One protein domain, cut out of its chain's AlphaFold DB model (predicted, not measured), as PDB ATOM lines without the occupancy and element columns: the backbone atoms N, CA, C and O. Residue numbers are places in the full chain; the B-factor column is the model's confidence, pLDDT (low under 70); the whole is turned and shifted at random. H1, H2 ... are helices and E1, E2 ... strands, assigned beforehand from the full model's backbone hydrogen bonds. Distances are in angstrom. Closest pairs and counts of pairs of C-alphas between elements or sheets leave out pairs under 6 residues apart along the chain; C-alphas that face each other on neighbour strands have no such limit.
ATOM      1  N   LEU A  54     251.561 244.132 224.319       82.69
ATOM      2  CA  LEU A  54     251.952 244.272 222.915       82.69
ATOM      3  C   LEU A  54     251.577 242.997 222.157       82.69
ATOM      4  O   LEU A  54     252.076 241.907 222.469       82.69
ATOM      5  N   ILE A  55     250.714 243.125 221.157       83.12
ATOM      6  CA  ILE A  55     250.312 242.046 220.265       83.12
ATOM      7  C   ILE A  55     250.948 242.242 218.899       83.12
ATOM      8  O   ILE A  55     250.830 243.298 218.292       83.12
ATOM      9  N   GLU A  56     251.572 241.173 218.416       89.00
ATOM     10  CA  GLU A  56     252.081 241.051 217.057       89.00
ATOM     11  C   GLU A  56     251.364 239.869 216.400       89.00
ATOM     12  O   GLU A  56     251.322 238.769 216.964       89.00
ATOM     13  N   THR A  57     250.765 240.096 215.233       89.81
ATOM     14  CA  THR A  57     250.065 239.064 214.463       89.81
ATOM     15  C   THR A  57     250.201 239.311 212.965       89.81
ATOM     16  O   THR A  57     250.590 240.387 212.515       89.81
ATOM     17  N   THR A  58     249.911 238.295 212.161       89.56
ATOM     18  CA  THR A  58     249.913 238.397 210.698       89.56
ATOM     19  C   THR A  58     248.495 238.224 210.185       89.56
ATOM     20  O   THR A  58     247.828 237.249 210.526       89.56
ATOM     21  N   VAL A  59     248.056 239.136 209.320       91.06
ATOM     22  CA  VAL A  59     246.741 239.097 208.677       91.06
ATOM     23  C   VAL A  59     246.893 238.971 207.164       91.06
ATOM     24  O   VAL A  59     247.828 239.500 206.562       91.06
ATOM     25  N   THR A  60     245.960 238.261 206.532       90.62
ATOM     26  CA  THR A  60     245.785 238.323 205.077       90.62
ATOM     27  C   THR A  60     244.685 239.328 204.780       90.62
ATOM     28  O   THR A  60     243.508 239.048 204.988       90.62
ATOM     29  N   LEU A  61     245.081 240.508 204.317       87.19
ATOM     30  CA  LEU A  61     244.167 241.529 203.838       87.19
ATOM     31  C   LEU A  61     243.545 241.099 202.497       87.19
ATOM     32  O   LEU A  61     244.165 240.339 201.737       87.19
ATOM     33  N   PRO A  62     242.347 241.611 202.166       83.44
ATOM     34  CA  PRO A  62     241.733 241.393 200.864       83.44
ATOM     35  C   PRO A  62     242.698 241.659 199.693       83.44
ATOM     36  O   PRO A  62     243.519 242.579 199.706       83.44
ATOM     37  N   GLY A  63     242.604 240.820 198.658       79.56
ATOM     38  CA  GLY A  63     243.540 240.841 197.528       79.56
ATOM     39  C   GLY A  63     244.841 240.069 197.770       79.56
ATOM     40  O   GLY A  63     245.847 240.391 197.145       79.56
ATOM     41  N   ASP A  64     244.814 239.070 198.660       80.69
ATOM     42  CA  ASP A  64     245.937 238.178 198.997       80.69
ATOM     43  C   ASP A  64     247.177 238.916 199.541       80.69
ATOM     44  O   ASP A  64     248.319 238.464 199.414       80.69
ATOM     45  N   ASN A  65     246.956 240.075 200.165       84.62
ATOM     46  CA  ASN A  65     248.015 240.922 200.691       84.62
ATOM     47  C   ASN A  65     248.304 240.553 202.143       84.62
ATOM     48  O   ASN A  65     247.496 240.799 203.030       84.62
ATOM     49  N   VAL A  66     249.481 239.997 202.412       88.31
ATOM     50  CA  VAL A  66     249.902 239.725 203.791       88.31
ATOM     51  C   VAL A  66     250.417 241.015 204.434       88.31
ATOM     52  O   VAL A  66     251.199 241.749 203.808       88.31
ATOM     53  N   ALA A  67     249.943 241.295 205.647       89.06
ATOM     54  CA  ALA A  67     250.368 242.413 206.480       89.06
ATOM     55  C   ALA A  67     250.690 241.943 207.903       89.06
ATOM     56  O   ALA A  67     250.004 241.072 208.447       89.06
ATOM     57  N   THR A  68     251.719 242.528 208.503       91.50
ATOM     58  CA  THR A  68     252.041 242.350 209.918       91.50
ATOM     59  C   THR A  68     251.398 243.474 210.713       91.50
ATOM     60  O   THR A  68     251.589 244.651 210.409       91.50
ATOM     61  N   ILE A  69     250.632 243.093 211.730       89.81
ATOM     62  CA  ILE A  69     249.977 244.006 212.656       89.81
ATOM     63  C   ILE A  69     250.728 243.986 213.981       89.81
ATOM     64  O   ILE A  69     250.942 242.912 214.547       89.81
ATOM     65  N   GLU A  70     251.072 245.166 214.485       89.62
ATOM     66  CA  GLU A  70     251.690 245.363 215.793       89.62
ATOM     67  C   GLU A  70     250.919 246.444 216.556       89.62
ATOM     68  O   GLU A  70     250.839 247.592 216.125       89.62
ATOM     69  N   VAL A  71     250.300 246.071 217.679       86.31
ATOM     70  CA  VAL A  71     249.432 246.969 218.449       86.31
ATOM     71  C   VAL A  71     249.585 246.774 219.949       86.31
ATOM     72  O   VAL A  71     249.707 245.653 220.444       86.31
ATOM     73  N   LEU A  72     249.519 247.873 220.697       85.44
ATOM     74  CA  LEU A  72     249.440 247.841 222.154       85.44
ATOM     75  C   LEU A  72     247.975 247.716 222.582       85.44
ATOM     76  O   LEU A  72     247.192 248.649 222.390       85.44
ATOM     77  N   ILE A  73     247.597 246.586 223.182       79.81
ATOM     78  CA  ILE A  73     246.227 246.387 223.663       79.81
ATOM     79  C   ILE A  73     246.018 247.179 224.945       79.81
ATOM     80  O   ILE A  73     246.341 246.725 226.038       79.81
ATOM     81  N   ASN A  74     245.447 248.368 224.809       81.69
ATOM     82  CA  ASN A  74     245.031 249.210 225.920       81.69
ATOM     83  C   ASN A  74     243.571 249.661 225.730       81.69
ATOM     84  O   ASN A  74     242.944 249.432 224.692       81.69
ATOM     85  N   GLY A  75     243.008 250.322 226.745       75.31
ATOM     86  CA  GLY A  75     241.635 250.829 226.670       75.31
ATOM     87  C   GLY A  75     241.413 251.836 225.533       75.31
ATOM     88  O   GLY A  75     240.298 251.948 225.029       75.31
ATOM     89  N   GLU A  76     242.452 252.551 225.096       81.00
ATOM     90  CA  GLU A  76     242.367 253.492 223.976       81.00
ATOM     91  C   GLU A  76     242.179 252.773 222.638       81.00
ATOM     92  O   GLU A  76     241.285 253.146 221.877       81.00
ATOM     93  N   LEU A  77     242.953 251.717 222.373       80.56
ATOM     94  CA  LEU A  77     242.804 250.904 221.171       80.56
ATOM     95  C   LEU A  77     241.416 250.266 221.118       80.56
ATOM     96  O   LEU A  77     240.732 250.401 220.109       80.56
ATOM     97  N   ILE A  78     240.960 249.659 222.221       79.94
ATOM     98  CA  ILE A  78     239.624 249.042 222.307       79.94
ATOM     99  C   ILE A  78     238.532 250.073 221.986       79.94
ATOM    100  O   ILE A  78     237.608 249.802 221.216       79.94
ATOM    101  N   ASN A  79     238.655 251.289 222.528       81.50
ATOM    102  CA  ASN A  79     237.730 252.379 222.230       81.50
ATOM    103  C   ASN A  79     237.807 252.827 220.761       81.50
ATOM    104  O   ASN A  79     236.765 253.099 220.159       81.50
ATOM    105  N   ARG A  80     239.009 252.904 220.166       81.38
ATOM    106  CA  ARG A  80     239.189 253.223 218.736       81.38
ATOM    107  C   ARG A  80     238.550 252.151 217.853       81.38
ATOM    108  O   ARG A  80     237.815 252.522 216.942       81.38
ATOM    109  N   MET A  81     238.754 250.868 218.154       80.25
ATOM    110  CA  MET A  81     238.145 249.745 217.431       80.25
ATOM    111  C   MET A  81     236.617 249.814 217.498       80.25
ATOM    112  O   MET A  81     235.964 249.934 216.464       80.25
ATOM    113  N   SER A  82     236.062 249.920 218.710       82.88
ATOM    114  CA  SER A  82     234.611 250.023 218.933       82.88
ATOM    115  C   SER A  82     233.994 251.224 218.210       82.88
ATOM    116  O   SER A  82     232.873 251.164 217.699       82.88
ATOM    117  N   ARG A  83     234.720 252.352 218.167       82.44
ATOM    118  CA  ARG A  83     234.293 253.555 217.449       82.44
ATOM    119  C   ARG A  83     234.248 253.304 215.945       82.44
ATOM    120  O   ARG A  83     233.251 253.668 215.328       82.44
ATOM    121  N   VAL A  84     235.289 252.706 215.366       82.69
ATOM    122  CA  VAL A  84     235.338 252.402 213.928       82.69
ATOM    123  C   VAL A  84     234.249 251.397 213.548       82.69
ATOM    124  O   VAL A  84     233.517 251.656 212.600       82.69
ATOM    125  N   GLU A  85     234.051 250.330 214.320       81.94
ATOM    126  CA  GLU A  85     232.968 249.356 214.098       81.94
ATOM    127  C   GLU A  85     231.583 249.994 214.170       81.94
ATOM    128  O   GLU A  85     230.735 249.762 213.308       81.94
ATOM    129  N   SER A  86     231.352 250.848 215.173       81.06
ATOM    130  CA  SER A  86     230.091 251.584 215.309       81.06
ATOM    131  C   SER A  86     229.853 252.510 214.116       81.06
ATOM    132  O   SER A  86     228.720 252.660 213.659       81.06
ATOM    133  N   MET A  87     230.916 253.144 213.612       79.19
ATOM    134  CA  MET A  87     230.850 253.995 212.427       79.19
ATOM    135  C   MET A  87     230.562 253.170 211.174       79.19
ATOM    136  O   MET A  87     229.699 253.579 210.410       79.19
ATOM    137  N   LEU A  88     231.212 252.016 210.994       78.69
ATOM    138  CA  LEU A  88     230.969 251.094 209.881       78.69
ATOM    139  C   LEU A  88     229.540 250.547 209.900       78.69
ATOM    140  O   LEU A  88     228.849 250.628 208.892       78.69
ATOM    141  N   SER A  89     229.052 250.112 211.062       79.50
ATOM    142  CA  SER A  89     227.676 249.622 211.237       79.50
ATOM    143  C   SER A  89     226.630 250.693 210.909       79.50
ATOM    144  O   SER A  89     225.547 250.396 210.415       79.50
ATOM    145  N   ALA A  90     226.935 251.969 211.165       75.25
ATOM    146  CA  ALA A  90     226.048 253.074 210.806       75.25
ATOM    147  C   ALA A  90     225.970 253.323 209.286       75.25
ATOM    148  O   ALA A  90     225.076 254.043 208.841       75.25
ATOM    149  N   LEU A  91     226.886 252.753 208.494       73.38
ATOM    150  CA  LEU A  91     226.887 252.856 207.032       73.38
ATOM    151  C   LEU A  91     225.997 251.815 206.351       73.38
ATOM    152  O   LEU A  91     225.737 251.974 205.160       73.38
ATOM    153  N   ASP A  92     225.506 250.808 207.077       74.38
ATOM    154  CA  ASP A  92     224.605 249.787 206.528       74.38
ATOM    155  C   ASP A  92     223.219 250.352 206.159       74.38
ATOM    156  O   ASP A  92     222.540 249.816 205.282       74.38
ATOM    157  N   ASP A  93     222.801 251.460 206.787       76.06
ATOM    158  CA  ASP A  93     221.571 252.198 206.454       76.06
ATOM    159  C   ASP A  93     221.827 253.722 206.427       76.06
ATOM    160  O   ASP A  93     221.479 254.451 207.366       76.06
ATOM    161  N   PRO A  94     222.499 254.233 205.377       69.12
ATOM    162  CA  PRO A  94     222.955 255.616 205.330       69.12
ATOM    163  C   PRO A  94     221.795 256.577 205.040       69.12
ATOM    164  O   PRO A  94     221.023 256.389 204.094       69.12
ATOM    165  N   GLN A  95     221.694 257.675 205.799       77.12
ATOM    166  CA  GLN A  95     220.664 258.685 205.554       77.12
ATOM    167  C   GLN A  95     221.094 259.699 204.478       77.12
ATOM    168  O   GLN A  95     222.287 259.970 204.285       77.12
ATOM    169  N   PRO A  96     220.133 260.336 203.775       63.31
ATOM    170  CA  PRO A  96     220.439 261.414 202.839       63.31
ATOM    171  C   PRO A  96     221.159 262.572 203.548       63.31
ATOM    172  O   PRO A  96     220.571 263.259 204.382       63.31
ATOM    173  N   GLY A  97     222.427 262.805 203.193       70.25
ATOM    174  CA  GLY A  97     223.275 263.846 203.790       70.25
ATOM    175  C   GLY A  97     224.434 263.326 204.644       70.25
ATOM    176  O   GLY A  97     225.232 264.132 205.113       70.25
ATOM    177  N   ASP A  98     224.579 262.009 204.802       77.19
ATOM    178  CA  ASP A  98     225.650 261.429 205.619       77.19
ATOM    179  C   ASP A  98     227.016 261.344 204.919       77.19
ATOM    180  O   ASP A  98     227.983 260.983 205.575       77.19
ATOM    181  N   LEU A  99     227.141 261.732 203.642       77.25
ATOM    182  CA  LEU A  99     228.388 261.644 202.854       77.25
ATOM    183  C   LEU A  99     229.635 262.154 203.597       77.25
ATOM    184  O   LEU A  99     230.634 261.448 203.654       77.25
ATOM    185  N   GLU A 100     229.561 263.327 204.229       80.38
ATOM    186  CA  GLU A 100     230.681 263.895 204.997       80.38
ATOM    187  C   GLU A 100     231.041 263.035 206.224       80.38
ATOM    188  O   GLU A 100     232.209 262.907 206.599       80.38
ATOM    189  N   LYS A 101     230.042 262.396 206.846       79.00
ATOM    190  CA  LYS A 101     230.265 261.459 207.953       79.00
ATOM    191  C   LYS A 101     230.894 260.161 207.459       79.00
ATOM    192  O   LYS A 101     231.768 259.649 208.149       79.00
ATOM    193  N   ILE A 102     230.480 259.663 206.290       81.62
ATOM    194  CA  ILE A 102     231.090 258.487 205.654       81.62
ATOM    195  C   ILE A 102     232.562 258.779 205.368       81.62
ATOM    196  O   ILE A 102     233.423 258.016 205.785       81.62
ATOM    197  N   GLU A 103     232.871 259.909 204.734       85.00
ATOM    198  CA  GLU A 103     234.253 260.283 204.413       85.00
ATOM    199  C   GLU A 103     235.132 260.384 205.663       85.00
ATOM    200  O   GLU A 103     236.231 259.834 205.679       85.00
ATOM    201  N   ARG A 104     234.638 261.013 206.738       85.12
ATOM    202  CA  ARG A 104     235.365 261.074 208.015       85.12
ATOM    203  C   ARG A 104     235.527 259.691 208.657       85.12
ATOM    204  O   ARG A 104     236.578 259.418 209.222       85.12
ATOM    205  N   ALA A 105     234.515 258.826 208.572       85.75
ATOM    206  CA  ALA A 105     234.600 257.449 209.059       85.75
ATOM    207  C   ALA A 105     235.691 256.656 208.346       85.75
ATOM    208  O   ALA A 105     236.480 255.973 208.991       85.75
ATOM    209  N   MET A 106     235.749 256.779 207.022       88.06
ATOM    210  CA  MET A 106     236.739 256.088 206.204       88.06
ATOM    211  C   MET A 106     238.143 256.652 206.413       88.06
ATOM    212  O   MET A 106     239.104 255.891 206.441       88.06
ATOM    213  N   ASP A 107     238.275 257.965 206.607       89.31
ATOM    214  CA  ASP A 107     239.554 258.599 206.936       89.31
ATOM    215  C   ASP A 107     240.098 258.121 208.294       89.31
ATOM    216  O   ASP A 107     241.272 257.756 208.399       89.31
ATOM    217  N   ASP A 108     239.234 258.054 209.312       88.12
ATOM    218  CA  ASP A 108     239.586 257.530 210.634       88.12
ATOM    219  C   ASP A 108     239.956 256.035 210.558       88.12
ATOM    220  O   ASP A 108     240.975 255.624 211.116       88.12
ATOM    221  N   ALA A 109     239.175 255.227 209.832       89.00
ATOM    222  CA  ALA A 109     239.424 253.798 209.638       89.00
ATOM    223  C   ALA A 109     240.751 253.523 208.907       89.00
ATOM    224  O   ALA A 109     241.526 252.666 209.327       89.00
ATOM    225  N   ALA A 110     241.044 254.283 207.849       90.94
ATOM    226  CA  ALA A 110     242.307 254.194 207.121       90.94
ATOM    227  C   ALA A 110     243.506 254.574 208.002       90.94
ATOM    228  O   ALA A 110     244.563 253.953 207.900       90.94
ATOM    229  N   GLY A 111     243.341 255.576 208.873       90.94
ATOM    230  CA  GLY A 111     244.361 255.957 209.848       90.94
ATOM    231  C   GLY A 111     244.625 254.851 210.865       90.94
ATOM    232  O   GLY A 111     245.774 254.503 211.095       90.94
ATOM    233  N   VAL A 112     243.567 254.250 211.416       89.62
ATOM    234  CA  VAL A 112     243.685 253.120 212.347       89.62
ATOM    235  C   VAL A 112     244.416 251.947 211.693       89.62
ATOM    236  O   VAL A 112     245.388 251.468 212.257       89.62
ATOM    237  N   LEU A 113     244.031 251.540 210.480       89.50
ATOM    238  CA  LEU A 113     244.722 250.461 209.769       89.50
ATOM    239  C   LEU A 113     246.211 250.753 209.552       89.50
ATOM    240  O   LEU A 113     247.039 249.879 209.788       89.50
ATOM    241  N   ALA A 114     246.552 251.976 209.144       92.19
ATOM    242  CA  ALA A 114     247.940 252.375 208.931       92.19
ATOM    243  C   ALA A 114     248.764 252.378 210.224       92.19
ATOM    244  O   ALA A 114     249.907 251.933 210.208       92.19
ATOM    245  N   ASP A 115     248.181 252.843 211.334       89.94
ATOM    246  CA  ASP A 115     248.835 252.850 212.648       89.94
ATOM    247  C   ASP A 115     249.148 251.426 213.138       89.94
ATOM    248  O   ASP A 115     250.100 251.222 213.885       89.94
ATOM    249  N   MET A 116     248.331 250.448 212.738       89.38
ATOM    250  CA  MET A 116     248.434 249.057 213.179       89.38
ATOM    251  C   MET A 116     249.378 248.230 212.304       89.38
ATOM    252  O   MET A 116     249.923 247.233 212.772       89.38
ATOM    253  N   THR A 117     249.549 248.592 211.031       90.69
ATOM    254  CA  THR A 117     250.415 247.864 210.097       90.69
ATOM    255  C   THR A 117     251.868 248.306 210.191       90.69
ATOM    256  O   THR A 117     252.175 249.492 210.119       90.69
ATOM    257  N   VAL A 118     252.786 247.342 210.254       90.25
ATOM    258  CA  VAL A 118     254.225 247.615 210.396       90.25
ATOM    259  C   VAL A 118     254.869 247.998 209.061       90.25
ATOM    260  O   VAL A 118     255.819 248.784 209.003       90.25
ATOM    261  N   GLU A 119     254.405 247.425 207.949       89.56
ATOM    262  CA  GLU A 119     255.070 247.630 206.670       89.56
ATOM    263  C   GLU A 119     254.784 249.011 206.074       89.56
ATOM    264  O   GLU A 119     253.648 249.350 205.764       89.56
ATOM    265  N   ALA A 120     255.843 249.751 205.733       83.31
ATOM    266  CA  ALA A 120     255.760 251.098 205.150       83.31
ATOM    267  C   ALA A 120     254.950 251.213 203.838       83.31
ATOM    268  O   ALA A 120     254.638 252.318 203.398       83.31
ATOM    269  N   LYS A 121     254.631 250.088 203.182       86.25
ATOM    270  CA  LYS A 121     253.743 250.047 202.005       86.25
ATOM    271  C   LYS A 121     252.266 250.251 202.363       86.25
ATOM    272  O   LYS A 121     251.478 250.531 201.465       86.25
ATOM    273  N   TYR A 122     251.894 250.093 203.628       89.38
ATOM    274  CA  TYR A 122     250.537 250.249 204.131       89.38
ATOM    275  C   TYR A 122     250.438 251.575 204.887       89.38
ATOM    276  O   TYR A 122     250.571 251.638 206.102       89.38
ATOM    277  N   SER A 123     250.268 252.668 204.140       90.88
ATOM    278  CA  SER A 123     250.036 253.994 204.718       90.88
ATOM    279  C   SER A 123     248.548 254.335 204.742       90.88
ATOM    280  O   SER A 123     247.734 253.714 204.050       90.88
ATOM    281  N   LYS A 124     248.190 255.385 205.489       93.50
ATOM    282  CA  LYS A 124     246.819 255.907 205.524       93.50
ATOM    283  C   LYS A 124     246.321 256.244 204.120       93.50
ATOM    284  O   LYS A 124     245.190 255.919 203.777       93.50
ATOM    285  N   GLU A 125     247.164 256.853 203.290       93.12
ATOM    286  CA  GLU A 125     246.831 257.205 201.908       93.12
ATOM    287  C   GLU A 125     246.525 255.964 201.065       93.12
ATOM    288  O   GLU A 125     245.609 255.997 200.249       93.12
ATOM    289  N   VAL A 126     247.249 254.861 201.282       92.06
ATOM    290  CA  VAL A 126     247.006 253.599 200.570       92.06
ATOM    291  C   VAL A 126     245.637 253.030 200.935       92.06
ATOM    292  O   VAL A 126     244.855 252.709 200.042       92.06
ATOM    293  N   PHE A 127     245.302 252.967 202.224       91.25
ATOM    294  CA  PHE A 127     243.982 252.508 202.670       91.25
ATOM    295  C   PHE A 127     242.854 253.462 202.256       91.25
ATOM    296  O   PHE A 127     241.771 253.023 201.870       91.25
ATOM    297  N   TYR A 128     243.108 254.768 202.254       90.00
ATOM    298  CA  TYR A 128     242.132 255.745 201.786       90.00
ATOM    299  C   TYR A 128     241.876 255.627 200.276       90.00
ATOM    300  O   TYR A 128     240.737 255.750 199.828       90.00
ATOM    301  N   GLU A 129     242.896 255.319 199.473       90.50
ATOM    302  CA  GLU A 129     242.713 255.025 198.047       90.50
ATOM    303  C   GLU A 129     241.900 253.739 197.820       90.50
ATOM    304  O   GLU A 129     241.078 253.712 196.904       90.50
ATOM    305  N   VAL A 130     242.020 252.715 198.682       89.25
ATOM    306  CA  VAL A 130     241.120 251.541 198.644       89.25
ATOM    307  C   VAL A 130     239.661 251.980 198.786       89.25
ATOM    308  O   VAL A 130     238.828 251.586 197.968       89.25
ATOM    309  N   TYR A 131     239.357 252.856 199.748       89.25
ATOM    310  CA  TYR A 131     238.020 253.439 199.893       89.25
ATOM    311  C   TYR A 131     237.582 254.211 198.638       89.25
ATOM    312  O   TYR A 131     236.475 254.011 198.138       89.25
ATOM    313  N   ARG A 132     238.440 255.075 198.088       89.44
ATOM    314  CA  ARG A 132     238.081 255.892 196.916       89.44
ATOM    315  C   ARG A 132     237.825 255.067 195.658       89.44
ATOM    316  O   ARG A 132     236.994 255.459 194.840       89.44
ATOM    317  N   LEU A 133     238.552 253.966 195.485       90.25
ATOM    318  CA  LEU A 133     238.477 253.119 194.295       90.25
ATOM    319  C   LEU A 133     237.385 252.053 194.392       90.25
ATOM    320  O   LEU A 133     236.732 251.760 193.389       90.25
ATOM    321  N   HIS A 134     237.195 251.472 195.575       88.31
ATOM    322  CA  HIS A 134     236.351 250.292 195.772       88.31
ATOM    323  C   HIS A 134     235.144 250.539 196.683       88.31
ATOM    324  O   HIS A 134     234.271 249.681 196.774       88.31
ATOM    325  N   GLY A 135     235.050 251.719 197.295       87.19
ATOM    326  CA  GLY A 135     233.952 252.103 198.173       87.19
ATOM    327  C   GLY A 135     234.187 251.759 199.651       87.19
ATOM    328  O   GLY A 135     235.196 251.146 200.008       87.19
ATOM    329  N   PRO A 136     233.257 252.177 200.529       85.62
ATOM    330  CA  PRO A 136     233.388 252.029 201.980       85.62
ATOM    331  C   PRO A 136     233.387 250.568 202.438       85.62
ATOM    332  O   PRO A 136     234.136 250.218 203.344       85.62
ATOM    333  N   GLU A 137     232.622 249.706 201.767       86.62
ATOM    334  CA  GLU A 137     232.560 248.265 202.051       86.62
ATOM    335  C   GLU A 137     233.946 247.612 201.952       86.62
ATOM    336  O   GLU A 137     234.341 246.850 202.829       86.62
ATOM    337  N   ALA A 138     234.727 247.969 200.925       88.75
ATOM    338  CA  ALA A 138     236.050 247.395 200.709       88.75
ATOM    339  C   ALA A 138     237.033 247.759 201.828       88.75
ATOM    340  O   ALA A 138     237.796 246.901 202.271       88.75
ATOM    341  N   LEU A 139     237.015 249.011 202.298       88.56
ATOM    342  CA  LEU A 139     237.828 249.419 203.444       88.56
ATOM    343  C   LEU A 139     237.331 248.747 204.731       88.56
ATOM    344  O   LEU A 139     238.149 248.266 205.509       88.56
ATOM    345  N   GLY A 140     236.010 248.638 204.907       88.12
ATOM    346  CA  GLY A 140     235.388 247.911 206.013       88.12
ATOM    347  C   GLY A 140     235.899 246.475 206.132       88.12
ATOM    348  O   GLY A 140     236.317 246.075 207.210       88.12
ATOM    349  N   THR A 141     236.002 245.739 205.020       90.31
ATOM    350  CA  THR A 141     236.556 244.371 205.026       90.31
ATOM    351  C   THR A 141     238.025 244.317 205.468       90.31
ATOM    352  O   THR A 141     238.450 243.335 206.070       90.31
ATOM    353  N   HIS A 142     238.831 245.347 205.181       90.44
ATOM    354  CA  HIS A 142     240.220 245.395 205.662       90.44
ATOM    355  C   HIS A 142     240.280 245.644 207.170       90.44
ATOM    356  O   HIS A 142     241.098 245.028 207.850       90.44
ATOM    357  N   VAL A 143     239.415 246.530 207.676       90.25
ATOM    358  CA  VAL A 143     239.277 246.796 209.113       90.25
ATOM    359  C   VAL A 143     238.854 245.530 209.847       90.25
ATOM    360  O   VAL A 143     239.526 245.138 210.794       90.25
ATOM    361  N   GLU A 144     237.797 244.870 209.375       90.44
ATOM    362  CA  GLU A 144     237.275 243.631 209.960       90.44
ATOM    363  C   GLU A 144     238.355 242.545 209.999       90.44
ATOM    364  O   GLU A 144     238.655 242.018 211.063       90.44
ATOM    365  N   ALA A 145     239.061 242.307 208.886       91.19
ATOM    366  CA  ALA A 145     240.147 241.328 208.848       91.19
ATOM    367  C   ALA A 145     241.268 241.632 209.861       91.19
ATOM    368  O   ALA A 145     241.814 240.716 210.481       91.19
ATOM    369  N   ALA A 146     241.638 242.907 210.022       89.75
ATOM    370  CA  ALA A 146     242.651 243.326 210.985       89.75
ATOM    371  C   ALA A 146     242.181 243.134 212.436       89.75
ATOM    372  O   ALA A 146     242.960 242.681 213.276       89.75
ATOM    373  N   PHE A 147     240.920 243.462 212.722       89.62
ATOM    374  CA  PHE A 147     240.335 243.340 214.057       89.62
ATOM    375  C   PHE A 147     240.160 241.871 214.440       89.62
ATOM    376  O   PHE A 147     240.655 241.474 215.492       89.62
ATOM    377  N   ASP A 148     239.630 241.041 213.542       89.12
ATOM    378  CA  ASP A 148     239.519 239.590 213.725       89.12
ATOM    379  C   ASP A 148     240.879 238.945 214.024       89.12
ATOM    380  O   ASP A 148     240.997 238.073 214.889       89.12
ATOM    381  N   ALA A 149     241.941 239.368 213.328       89.75
ATOM    382  CA  ALA A 149     243.287 238.844 213.553       89.75
ATOM    383  C   ALA A 149     243.830 239.199 214.948       89.75
ATOM    384  O   ALA A 149     244.541 238.392 215.557       89.75
ATOM    385  N   ILE A 150     243.503 240.391 215.451       87.00
ATOM    386  CA  ILE A 150     243.860 240.818 216.806       87.00
ATOM    387  C   ILE A 150     243.041 240.058 217.837       87.00
ATOM    388  O   ILE A 150     243.624 239.521 218.776       87.00
ATOM    389  N   GLU A 151     241.723 239.974 217.662       85.94
ATOM    390  CA  GLU A 151     240.839 239.250 218.574       85.94
ATOM    391  C   GLU A 151     241.240 237.778 218.676       85.94
ATOM    392  O   GLU A 151     241.418 237.265 219.780       85.94
ATOM    393  N   ALA A 152     241.511 237.117 217.550       87.12
ATOM    394  CA  ALA A 152     241.977 235.734 217.533       87.12
ATOM    395  C   ALA A 152     243.313 235.553 218.277       87.12
ATOM    396  O   ALA A 152     243.514 234.566 218.992       87.12
ATOM    397  N   GLU A 153     244.241 236.501 218.143       86.44
ATOM    398  CA  GLU A 153     245.516 236.473 218.864       86.44
ATOM    399  C   GLU A 153     245.333 236.767 220.365       86.44
ATOM    400  O   GLU A 153     245.951 236.101 221.203       86.44
ATOM    401  N   MET A 154     244.433 237.684 220.730       82.31
ATOM    402  CA  MET A 154     244.031 237.947 222.116       82.31
ATOM    403  C   MET A 154     243.401 236.709 222.763       82.31
ATOM    404  O   MET A 154     243.761 236.347 223.889       82.31
ATOM    405  N   GLU A 155     242.500 236.029 222.055       83.25
ATOM    406  CA  GLU A 155     241.891 234.771 222.483       83.25
ATOM    407  C   GLU A 155     242.938 233.670 222.626       83.25
ATOM    408  O   GLU A 155     242.936 232.952 223.626       83.25
ATOM    409  N   ARG A 156     243.885 233.553 221.687       81.94
ATOM    410  CA  ARG A 156     244.977 232.575 221.772       81.94
ATOM    411  C   ARG A 156     245.846 232.807 223.006       81.94
ATOM    412  O   ARG A 156     246.175 231.848 223.713       81.94
ATOM    413  N   ARG A 157     246.220 234.056 223.287       76.19
ATOM    414  CA  ARG A 157     247.010 234.422 224.475       76.19
ATOM    415  C   ARG A 157     246.228 234.179 225.761       76.19
ATOM    416  O   ARG A 157     246.753 233.546 226.675       76.19
ATOM    417  N   SER A 158     244.958 234.571 225.798       70.69
ATOM    418  CA  SER A 158     244.068 234.358 226.949       70.69
ATOM    419  C   SER A 158     243.754 232.875 227.187       70.69
ATOM    420  O   SER A 158     243.701 232.412 228.325       70.69
ATOM    421  N   GLY A 159     243.603 232.091 226.120       62.91
ATOM    422  CA  GLY A 159     243.435 230.639 226.154       62.91
ATOM    423  C   GLY A 159     244.697 229.912 226.620       62.91
ATOM    424  O   GLY A 159     244.608 228.984 227.420       62.91
ATOM    425  N   THR A 160     245.878 230.382 226.213       54.56
ATOM    426  CA  THR A 160     247.171 229.899 226.731       54.56
ATOM    427  C   THR A 160     247.343 230.256 228.213       54.56
ATOM    428  O   THR A 160     247.807 229.428 228.994       54.56
ATOM    429  N   ALA A 161     246.904 231.449 228.629       48.97
ATOM    430  CA  ALA A 161     246.910 231.881 230.028       48.97
ATOM    431  C   ALA A 161     245.940 231.066 230.909       48.97
ATOM    432  O   ALA A 161     246.252 230.777 232.064       48.97
ATOM    433  N   ASN A 162     244.799 230.629 230.365       44.94
ATOM    434  CA  ASN A 162     243.836 229.768 231.063       44.94
ATOM    435  C   ASN A 162     244.195 228.267 231.021       44.94
ATOM    436  O   ASN A 162     243.696 227.504 231.847       44.94
TER     437      ASN A 162
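This is residues 54 to 162 of the 167 residues of an uncharacterized protein of Halobonum sp. NJ-3-1 (UniProt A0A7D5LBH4). A long helix, H4, packs along a hairpin of two strands, E1 and E2, while H2 crosses H4 with H1 and H3 packed on it; H1, H2 and H4 make a crossed bundle. The printed part has 109 residues, with E1 E2 H1 H2 H3 H4 in order, mostly helix. It is compact, radius of gyration of the C-alphas 14.2 A, yet elongated, 48 by 27 by 20 A.

E1, residues 54 to 61, begins at C-alpha (251.952, 244.272, 222.915). E2 is 65 to 73, H1 75 to 89, H2 99 to 116 with 25.8 A, H3 124 to 134. H4, 136 to 162, 38.1 A, ends at C-alpha (243.836, 229.768, 231.063).

E1 and E2 are antiparallel; N 57 and O 69 are within hydrogen-bond range, 2.9 A. The closest C-alphas of E1 and H4, Leu 61 and His 142, are 5.8 A apart. H4 touches H2 with residues 136 to 146 alone, closest C-alphas Val 143 and Leu 113, 6.6 A. Every O i to N i+4 pair is within range in H1, H2, H3 and H4.

There is no cut or long link. Residues 94, 96 and 159 to 162 have pLDDT under 70.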